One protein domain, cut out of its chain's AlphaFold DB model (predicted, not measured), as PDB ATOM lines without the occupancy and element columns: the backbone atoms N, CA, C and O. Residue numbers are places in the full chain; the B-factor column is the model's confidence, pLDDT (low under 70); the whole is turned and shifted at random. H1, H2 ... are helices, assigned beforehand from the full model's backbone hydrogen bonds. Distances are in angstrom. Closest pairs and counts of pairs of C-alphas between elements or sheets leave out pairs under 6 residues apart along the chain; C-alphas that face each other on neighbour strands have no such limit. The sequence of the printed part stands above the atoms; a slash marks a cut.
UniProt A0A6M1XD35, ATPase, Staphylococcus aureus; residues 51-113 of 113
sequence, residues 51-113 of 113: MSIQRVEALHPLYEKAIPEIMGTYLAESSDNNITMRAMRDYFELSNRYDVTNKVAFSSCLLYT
ATOM      1  N   MET A  51      13.844  -7.793  50.137       84.75
ATOM      2  CA  MET A  51      14.016  -6.501  49.479       84.75
ATOM      3  C   MET A  51      15.506  -6.292  49.218       84.75
ATOM      4  O   MET A  51      16.324  -6.602  50.077       84.75
ATOM      5  N   SER A  52      15.853  -5.779  48.043       90.31
ATOM      6  CA  SER A  52      17.231  -5.462  47.665       90.31
ATOM      7  C   SER A  52      17.265  -4.147  46.899       90.31
ATOM      8  O   SER A  52      16.380  -3.887  46.079       90.31
ATOM      9  N   ILE A  53      18.292  -3.334  47.128       92.50
ATOM     10  CA  ILE A  53      18.499  -2.095  46.377       92.50
ATOM     11  C   ILE A  53      19.139  -2.442  45.031       92.50
ATOM     12  O   ILE A  53      20.210  -3.038  44.981       92.50
ATOM     13  N   GLN A  54      18.477  -2.069  43.934       92.75
ATOM     14  CA  GLN A  54      19.005  -2.290  42.585       92.75
ATOM     15  C   GLN A  54      19.953  -1.166  42.151       92.75
ATOM     16  O   GLN A  54      20.962  -1.419  41.496       92.75
ATOM     17  N   ARG A  55      19.615   0.084  42.481       91.88
ATOM     18  CA  ARG A  55      20.360   1.274  42.068       91.88
ATOM     19  C   ARG A  55      20.105   2.428  43.030       91.88
ATOM     20  O   ARG A  55      18.990   2.580  43.525       91.88
ATOM     21  N   VAL A  56      21.126   3.255  43.225       91.62
ATOM     22  CA  VAL A  56      21.046   4.540  43.921       91.62
ATOM     23  C   VAL A  56      21.422   5.630  42.927       91.62
ATOM     24  O   VAL A  56      22.473   5.554  42.298       91.62
ATOM     25  N   GLU A  57      20.552   6.624  42.763       91.62
ATOM     26  CA  GLU A  57      20.786   7.763  41.874       91.62
ATOM     27  C   GLU A  57      20.822   9.044  42.699       91.62
ATOM     28  O   GLU A  57      19.851   9.397  43.371       91.62
ATOM     29  N   ALA A  58      21.956   9.741  42.661       92.25
ATOM     30  CA  ALA A  58      22.073  11.047  43.284       92.25
ATOM     31  C   ALA A  58      21.337  12.086  42.429       92.25
ATOM     32  O   ALA A  58      21.570  12.190  41.228       92.25
ATOM     33  N   LEU A  59      20.494  12.910  43.056       91.19
ATOM     34  CA  LEU A  59      19.824  14.017  42.362       91.19
ATOM     35  C   LEU A  59      20.796  15.135  41.947       91.19
ATOM     36  O   LEU A  59      20.469  15.951  41.090       91.19
ATOM     37  N   HIS A  60      21.982  15.191  42.563       92.38
ATOM     38  CA  HIS A  60      23.029  16.151  42.232       92.38
ATOM     39  C   HIS A  60      24.420  15.500  42.346       92.38
ATOM     40  O   HIS A  60      24.669  14.822  43.349       92.38
ATOM     41  N   PRO A  61      25.359  15.757  41.408       89.06
ATOM     42  CA  PRO A  61      26.678  15.108  41.381       89.06
ATOM     43  C   PRO A  61      27.497  15.259  42.669       89.06
ATOM     44  O   PRO A  61      28.251  14.368  43.050       89.06
ATOM     45  N   LEU A  62      27.319  16.375  43.387       88.38
ATOM     46  CA  LEU A  62      27.982  16.612  44.681       88.38
ATOM     47  C   LEU A  62      27.703  15.513  45.717       88.38
ATOM     48  O   LEU A  62      28.532  15.283  46.594       88.38
ATOM     49  N   TYR A  63      26.554  14.839  45.624       89.62
ATOM     50  CA  TYR A  63      26.147  13.828  46.594       89.62
ATOM     51  C   TYR A  63      26.533  12.403  46.202       89.62
ATOM     52  O   TYR A  63      26.451  11.527  47.057       89.62
ATOM     53  N   GLU A  64      27.016  12.148  44.981       88.38
ATOM     54  CA  GLU A  64      27.396  10.791  44.548       88.38
ATOM     55  C   GLU A  64      28.408  10.139  45.496       88.38
ATOM     56  O   GLU A  64      28.285   8.968  45.840       88.38
ATOM     57  N   LYS A  65      29.378  10.924  45.976       86.31
ATOM     58  CA  LYS A  65      30.402  10.458  46.921       86.31
ATOM     59  C   LYS A  65      29.984  10.575  48.385       86.31
ATOM     60  O   LYS A  65      30.590   9.934  49.235       86.31
ATOM     61  N   ALA A  66      28.993  11.410  48.689       89.31
ATOM     62  CA  ALA A  66      28.556  11.662  50.059       89.31
ATOM     63  C   ALA A  66      27.485  10.664  50.522       89.31
ATOM     64  O   ALA A  66      27.462  10.301  51.692       89.31
ATOM     65  N   ILE A  67      26.617  10.202  49.613       92.25
ATOM     66  CA  ILE A  67      25.514   9.288  49.935       92.25
ATOM     67  C   ILE A  67      25.999   8.004  50.622       92.25
ATOM     68  O   ILE A  67      25.431   7.685  51.664       92.25
ATOM     69  N   PRO A  68      27.033   7.287  50.131       91.31
ATOM     70  CA  PRO A  68      27.482   6.061  50.789       91.31
ATOM     71  C   PRO A  68      27.915   6.289  52.241       91.31
ATOM     72  O   PRO A  68      27.557   5.511  53.114       91.31
ATOM     73  N   GLU A  69      28.609   7.396  52.512       91.00
ATOM     74  CA  GLU A  69      29.088   7.753  53.853       91.00
ATOM     75  C   GLU A  69      27.942   8.132  54.792       91.00
ATOM     76  O   GLU A  69      27.859   7.642  55.916       91.00
ATOM     77  N   ILE A  70      27.023   8.976  54.314       91.31
ATOM     78  CA  ILE A  70      25.848   9.404  55.081       91.31
ATOM     79  C   ILE A  70      24.978   8.191  55.422       91.31
ATOM     80  O   ILE A  70      24.582   8.015  56.574       91.31
ATOM     81  N   MET A  71      24.704   7.339  54.430       92.94
ATOM     82  CA  MET A  71      23.916   6.125  54.626       92.94
ATOM     83  C   MET A  71      24.642   5.138  55.538       92.94
ATOM     84  O   MET A  71      24.017   4.594  56.441       92.94
ATOM     85  N   GLY A  72      25.952   4.950  55.372       92.25
ATOM     86  CA  GLY A  72      26.759   4.074  56.218       92.25
ATOM     87  C   GLY A  72      26.700   4.459  57.695       92.25
ATOM     88  O   GLY A  72      26.483   3.594  58.545       92.25
ATOM     89  N   THR A  73      26.817   5.754  58.008       91.31
ATOM     90  CA  THR A  73      26.682   6.249  59.386       91.31
ATOM     91  C   THR A  73      25.256   6.168  59.908       91.31
ATOM     92  O   THR A  73      25.041   5.704  61.028       91.31
ATOM     93  N   TYR A  74      24.264   6.542  59.099       90.75
ATOM     94  CA  TYR A  74      22.862   6.393  59.480       90.75
ATOM     95  C   TYR A  74      22.525   4.937  59.836       90.75
ATOM     96  O   TYR A  74      21.882   4.669  60.853       90.75
ATOM     97  N   LEU A  75      22.992   3.985  59.027       91.31
ATOM     98  CA  LEU A  75      22.738   2.567  59.238       91.31
ATOM     99  C   LEU A  75      23.479   2.036  60.463       91.31
ATOM    100  O   LEU A  75      22.874   1.292  61.229       91.31
ATOM    101  N   ALA A  76      24.735   2.423  60.693       89.19
ATOM    102  CA  ALA A  76      25.488   2.004  61.880       89.19
ATOM    103  C   ALA A  76      24.753   2.351  63.186       89.19
ATOM    104  O   ALA A  76      24.774   1.583  64.145       89.19
ATOM    105  N   GLU A  77      24.043   3.476  63.187       87.88
ATOM    106  CA  GLU A  77      23.471   4.064  64.393       87.88
ATOM    107  C   GLU A  77      21.962   3.841  64.540       87.88
ATOM    108  O   GLU A  77      21.420   3.979  65.645       87.88
ATOM    109  N   SER A  78      21.276   3.474  63.455       85.88
ATOM    110  CA  SER A  78      19.854   3.137  63.470       85.88
ATOM    111  C   SER A  78      19.600   1.776  64.123       85.88
ATOM    112  O   SER A  78      20.249   0.778  63.799       85.88
ATOM    113  N   SER A  79      18.603   1.718  65.008       83.75
ATOM    114  CA  SER A  79      18.136   0.492  65.669       83.75
ATOM    115  C   SER A  79      17.062  -0.266  64.881       83.75
ATOM    116  O   SER A  79      16.634  -1.340  65.306       83.75
ATOM    117  N   ASP A  80      16.599   0.275  63.753       82.81
ATOM    118  CA  ASP A  80      15.510  -0.325  62.988       82.81
ATOM    119  C   ASP A  80      15.974  -1.585  62.236       82.81
ATOM    120  O   ASP A  80      17.033  -1.614  61.598       82.81
ATOM    121  N   ASN A  81      15.147  -2.636  62.288       83.31
ATOM    122  CA  ASN A  81      15.441  -3.956  61.709       83.31
ATOM    123  C   ASN A  81      14.335  -4.458  60.759       83.31
ATOM    124  O   ASN A  81      14.107  -5.659  60.613       83.31
ATOM    125  N   ASN A  82      13.605  -3.535  60.128       86.25
ATOM    126  CA  ASN A  82      12.625  -3.882  59.098       86.25
ATOM    127  C   ASN A  82      13.313  -4.308  57.779       86.25
ATOM    128  O   ASN A  82      14.524  -4.151  57.605       86.25
ATOM    129  N   ILE A  83      12.533  -4.854  56.838       87.12
ATOM    130  CA  ILE A  83      13.047  -5.366  55.553       87.12
ATOM    131  C   ILE A  83      13.782  -4.297  54.732       87.12
ATOM    132  O   ILE A  83      14.770  -4.609  54.073       87.12
ATOM    133  N   THR A  84      13.344  -3.038  54.815       88.31
ATOM    134  CA  THR A  84      13.957  -1.909  54.110       88.31
ATOM    135  C   THR A  84      15.334  -1.594  54.684       88.31
ATOM    136  O   THR A  84      16.301  -1.460  53.940       88.31
ATOM    137  N   MET A  85      15.447  -1.553  56.012       89.69
ATOM    138  CA  MET A  85      16.715  -1.313  56.699       89.69
ATOM    139  C   MET A  85      17.715  -2.437  56.459       89.69
ATOM    140  O   MET A  85      18.904  -2.174  56.303       89.69
ATOM    141  N   ARG A  86      17.248  -3.687  56.377       89.44
ATOM    142  CA  ARG A  86      18.106  -4.817  56.009       89.44
ATOM    143  C   ARG A  86      18.633  -4.678  54.581       89.44
ATOM    144  O   ARG A  86      19.838  -4.747  54.391       89.44
ATOM    145  N   ALA A  87      17.764  -4.359  53.622       91.94
ATOM    146  CA  ALA A  87      18.166  -4.117  52.237       91.94
ATOM    147  C   ALA A  87      19.204  -2.989  52.108       91.94
ATOM    148  O   ALA A  87      20.106  -3.069  51.280       91.94
ATOM    149  N   MET A  88      19.084  -1.943  52.931       92.56
ATOM    150  CA  MET A  88      20.070  -0.864  52.989       92.56
ATOM    151  C   MET A  88      21.408  -1.323  53.578       92.56
ATOM    152  O   MET A  88      22.444  -0.987  53.012       92.56
ATOM    153  N   ARG A  89      21.407  -2.103  54.670       91.56
ATOM    154  CA  ARG A  89      22.634  -2.664  55.278       91.56
ATOM    155  C   ARG A  89      23.349  -3.660  54.369       91.56
ATOM    156  O   ARG A  89      24.566  -3.750  54.425       91.56
ATOM    157  N   ASP A  90      22.602  -4.387  53.543       92.00
ATOM    158  CA  ASP A  90      23.172  -5.313  52.564       92.00
ATOM    159  C   ASP A  90      23.803  -4.572  51.367       92.00
ATOM    160  O   ASP A  90      24.650  -5.131  50.674       92.00
ATOM    161  N   TYR A  91      23.389  -3.325  51.107       94.19
ATOM    162  CA  TYR A  91      23.848  -2.526  49.965       94.19
ATOM    163  C   TYR A  91      24.959  -1.522  50.311       94.19
ATOM    164  O   TYR A  91      25.860  -1.314  49.503       94.19
ATOM    165  N   PHE A  92      24.892  -0.868  51.476       93.75
ATOM    166  CA  PHE A  92      25.848   0.162  51.895       93.75
ATOM    167  C   PHE A  92      26.845  -0.367  52.929       93.75
ATOM    168  O   PHE A  92      26.465  -1.040  53.886       93.75
ATOM    169  N   GLU A  93      28.111   0.020  52.787       92.12
ATOM    170  CA  GLU A  93      29.128  -0.217  53.812       92.12
ATOM    171  C   GLU A  93      28.887   0.678  55.036       92.12
ATOM    172  O   GLU A  93      28.485   1.838  54.912       92.12
ATOM    173  N   LEU A  94      29.126   0.141  56.234       89.31
ATOM    174  CA  LEU A  94      29.006   0.910  57.472       89.31
ATOM    175  C   LEU A  94      30.153   1.919  57.582       89.31
ATOM    176  O   LEU A  94      31.308   1.591  57.320       89.31
ATOM    177  N   SER A  95      29.830   3.130  58.031       88.00
ATOM    178  CA  SER A  95      30.787   4.225  58.208       88.00
ATOM    179  C   SER A  95      30.544   4.921  59.541       88.00
ATOM    180  O   SER A  95      29.412   5.008  60.001       88.00
ATOM    181  N   ASN A  96      31.588   5.462  60.159       86.75
ATOM    182  CA  ASN A  96      31.520   6.269  61.382       86.75
ATOM    183  C   ASN A  96      32.016   7.704  61.147       86.75
ATOM    184  O   ASN A  96      32.506   8.361  62.061       86.75
ATOM    185  N   ARG A  97      31.936   8.179  59.900       87.06
ATOM    186  CA  ARG A  97      32.475   9.477  59.491       87.06
ATOM    187  C   ARG A  97      31.744  10.675  60.104       87.06
ATOM    188  O   ARG A  97      32.340  11.746  60.211       87.06
ATOM    189  N   TYR A  98      30.472  10.515  60.457       86.31
ATOM    190  CA  TYR A  98      29.667  11.565  61.074       86.31
ATOM    191  C   TYR A  98      29.287  11.190  62.508       86.31
ATOM    192  O   TYR A  98      28.974  10.038  62.798       86.31
ATOM    193  N   ASP A  99      29.261  12.185  63.393       86.06
ATOM    194  CA  ASP A  99      28.784  12.007  64.762       86.06
ATOM    195  C   ASP A  99      27.266  12.178  64.835       86.06
ATOM    196  O   ASP A  99      26.681  13.096  64.248       86.06
ATOM    197  N   VAL A 100      26.611  11.302  65.594       84.69
ATOM    198  CA  VAL A 100      25.164  11.371  65.798       84.69
ATOM    199  C   VAL A 100      24.835  12.393  66.871       84.69
ATOM    200  O   VAL A 100      25.215  12.249  68.029       84.69
ATOM    201  N   THR A 101      24.053  13.399  66.493       88.50
ATOM    202  CA  THR A 101      23.571  14.430  67.420       88.50
ATOM    203  C   THR A 101      22.273  14.033  68.116       88.50
ATOM    204  O   THR A 101      22.071  14.378  69.275       88.50
ATOM    205  N   ASN A 102      21.387  13.311  67.426       85.62
ATOM    206  CA  ASN A 102      20.113  12.841  67.961       85.62
ATOM    207  C   ASN A 102      19.608  11.612  67.197       85.62
ATOM    208  O   ASN A 102      19.878  11.457  66.007       85.62
ATOM    209  N   LYS A 103      18.824  10.768  67.877       82.81
ATOM    210  CA  LYS A 103      18.140   9.612  67.282       82.81
ATOM    211  C   LYS A 103      16.637   9.739  67.481       82.81
ATOM    212  O   LYS A 103      16.174   9.968  68.595       82.81
ATOM    213  N   VAL A 104      15.885   9.545  66.406       81.81
ATOM    214  CA  VAL A 104      14.423   9.480  66.437       81.81
ATOM    215  C   VAL A 104      14.024   8.111  65.913       81.81
ATOM    216  O   VAL A 104      14.444   7.722  64.825       81.81
ATOM    217  N   ALA A 105      13.256   7.365  66.706       74.38
ATOM    218  CA  ALA A 105      12.749   6.066  66.287       74.38
ATOM    219  C   ALA A 105      11.699   6.235  65.183       74.38
ATOM    220  O   ALA A 105      10.931   7.203  65.184       74.38
ATOM    221  N   PHE A 106      11.635   5.269  64.270       72.19
ATOM    222  CA  PHE A 106      10.590   5.249  63.261       72.19
ATOM    223  C   PHE A 106       9.199   5.192  63.915       72.19
ATOM    224  O   PHE A 106       8.926   4.356  64.777       72.19
ATOM    225  N   SER A 107       8.299   6.070  63.474       74.19
ATOM    226  CA  SER A 107       6.895   6.077  63.879       74.19
ATOM    227  C   SER A 107       6.024   6.361  62.668       74.19
ATOM    228  O   SER A 107       6.203   7.369  61.986       74.19
ATOM    229  N   SER A 108       5.039   5.495  62.431       71.38
ATOM    230  CA  SER A 108       4.100   5.633  61.314       71.38
ATOM    231  C   SER A 108       3.298   6.939  61.350       71.38
ATOM    232  O   SER A 108       2.782   7.356  60.321       71.38
ATOM    233  N   CYS A 109       3.210   7.600  62.511       64.19
ATOM    234  CA  CYS A 109       2.557   8.903  62.659       64.19
ATOM    235  C   CYS A 109       3.357  10.038  61.990       64.19
ATOM    236  O   CYS A 109       2.760  10.940  61.415       64.19
ATOM    237  N   LEU A 110       4.695   9.962  61.992       60.69
ATOM    238  CA  LEU A 110       5.563  10.981  61.378       60.69
ATOM    239  C   LEU A 110       5.636  10.892  59.845       60.69
ATOM    240  O   LEU A 110       6.175  11.794  59.217       60.69
ATOM    241  N   LEU A 111       5.122   9.823  59.228       55.44
ATOM    242  CA  LEU A 111       5.153   9.653  57.768       55.44
ATOM    243  C   LEU A 111       4.134  10.528  57.017       55.44
ATOM    244  O   LEU A 111       4.232  10.638  55.797       55.44
ATOM    245  N   TYR A 112       3.155  11.114  57.715       44.44
ATOM    246  CA  TYR A 112       2.015  11.821  57.108       44.44
ATOM    247  C   TYR A 112       1.860  13.281  57.563       44.44
ATOM    248  O   TYR A 112       0.827  13.896  57.296       44.44
ATOM    249  N   THR A 113       2.865  13.831  58.245       39.62
ATOM    250  CA  THR A 113       2.956  15.252  58.629       39.62
ATOM    251  C   THR A 113       4.075  15.923  57.867       39.62
ATOM    252  O   THR A 113       3.811  16.990  57.276       39.62
TER     253      THR A 113
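What this domain is: This is residues 51 to 113 of the 113 residues of the protein "ATPase" of Staphylococcus aureus (UniProt A0A6M1XD35). What does the model look like? It has little regular structure: two short helices, H1 then H2, pack together at a steep angle, and long unnamed stretches, residues 51 to 66 and 92 to 113, run outside them. Residues 107 to 113 stick out as a tail. What is it made of? The printed part has 63 residues, only 20 of them in named elements, and is all helix with no named strand. It is only just compact, close to loose, with a radius of gyration of the C-alphas of 12.7 A and spans of 33 by 28 by 24 A.

How they stand to each other: How do the helices stand? H1, residues 67 to 77, touches H2, residues 83 to 91; their closest C-alphas, of Leu 75 and Arg 89, are 6.6 A apart. They run opposite ways at a steep tilt of 57 degrees. What do their backbones show? In H1 and H2 every O i to N i+4 pair is within hydrogen-bond range.

Where its parts are: Where is H1? It begins at C-alpha 67, (25.514, 9.288, 49.935), and is 15.5 A long. Where is H2? It ends at C-alpha 91, (23.848, -2.526, 49.965), and is 12.5 A long.

The domain as a whole: Is anything missing? The printed part has no cut, and the link from H1 to H2 is tight. Where is confidence low? Residues 109 to 113 are under 70.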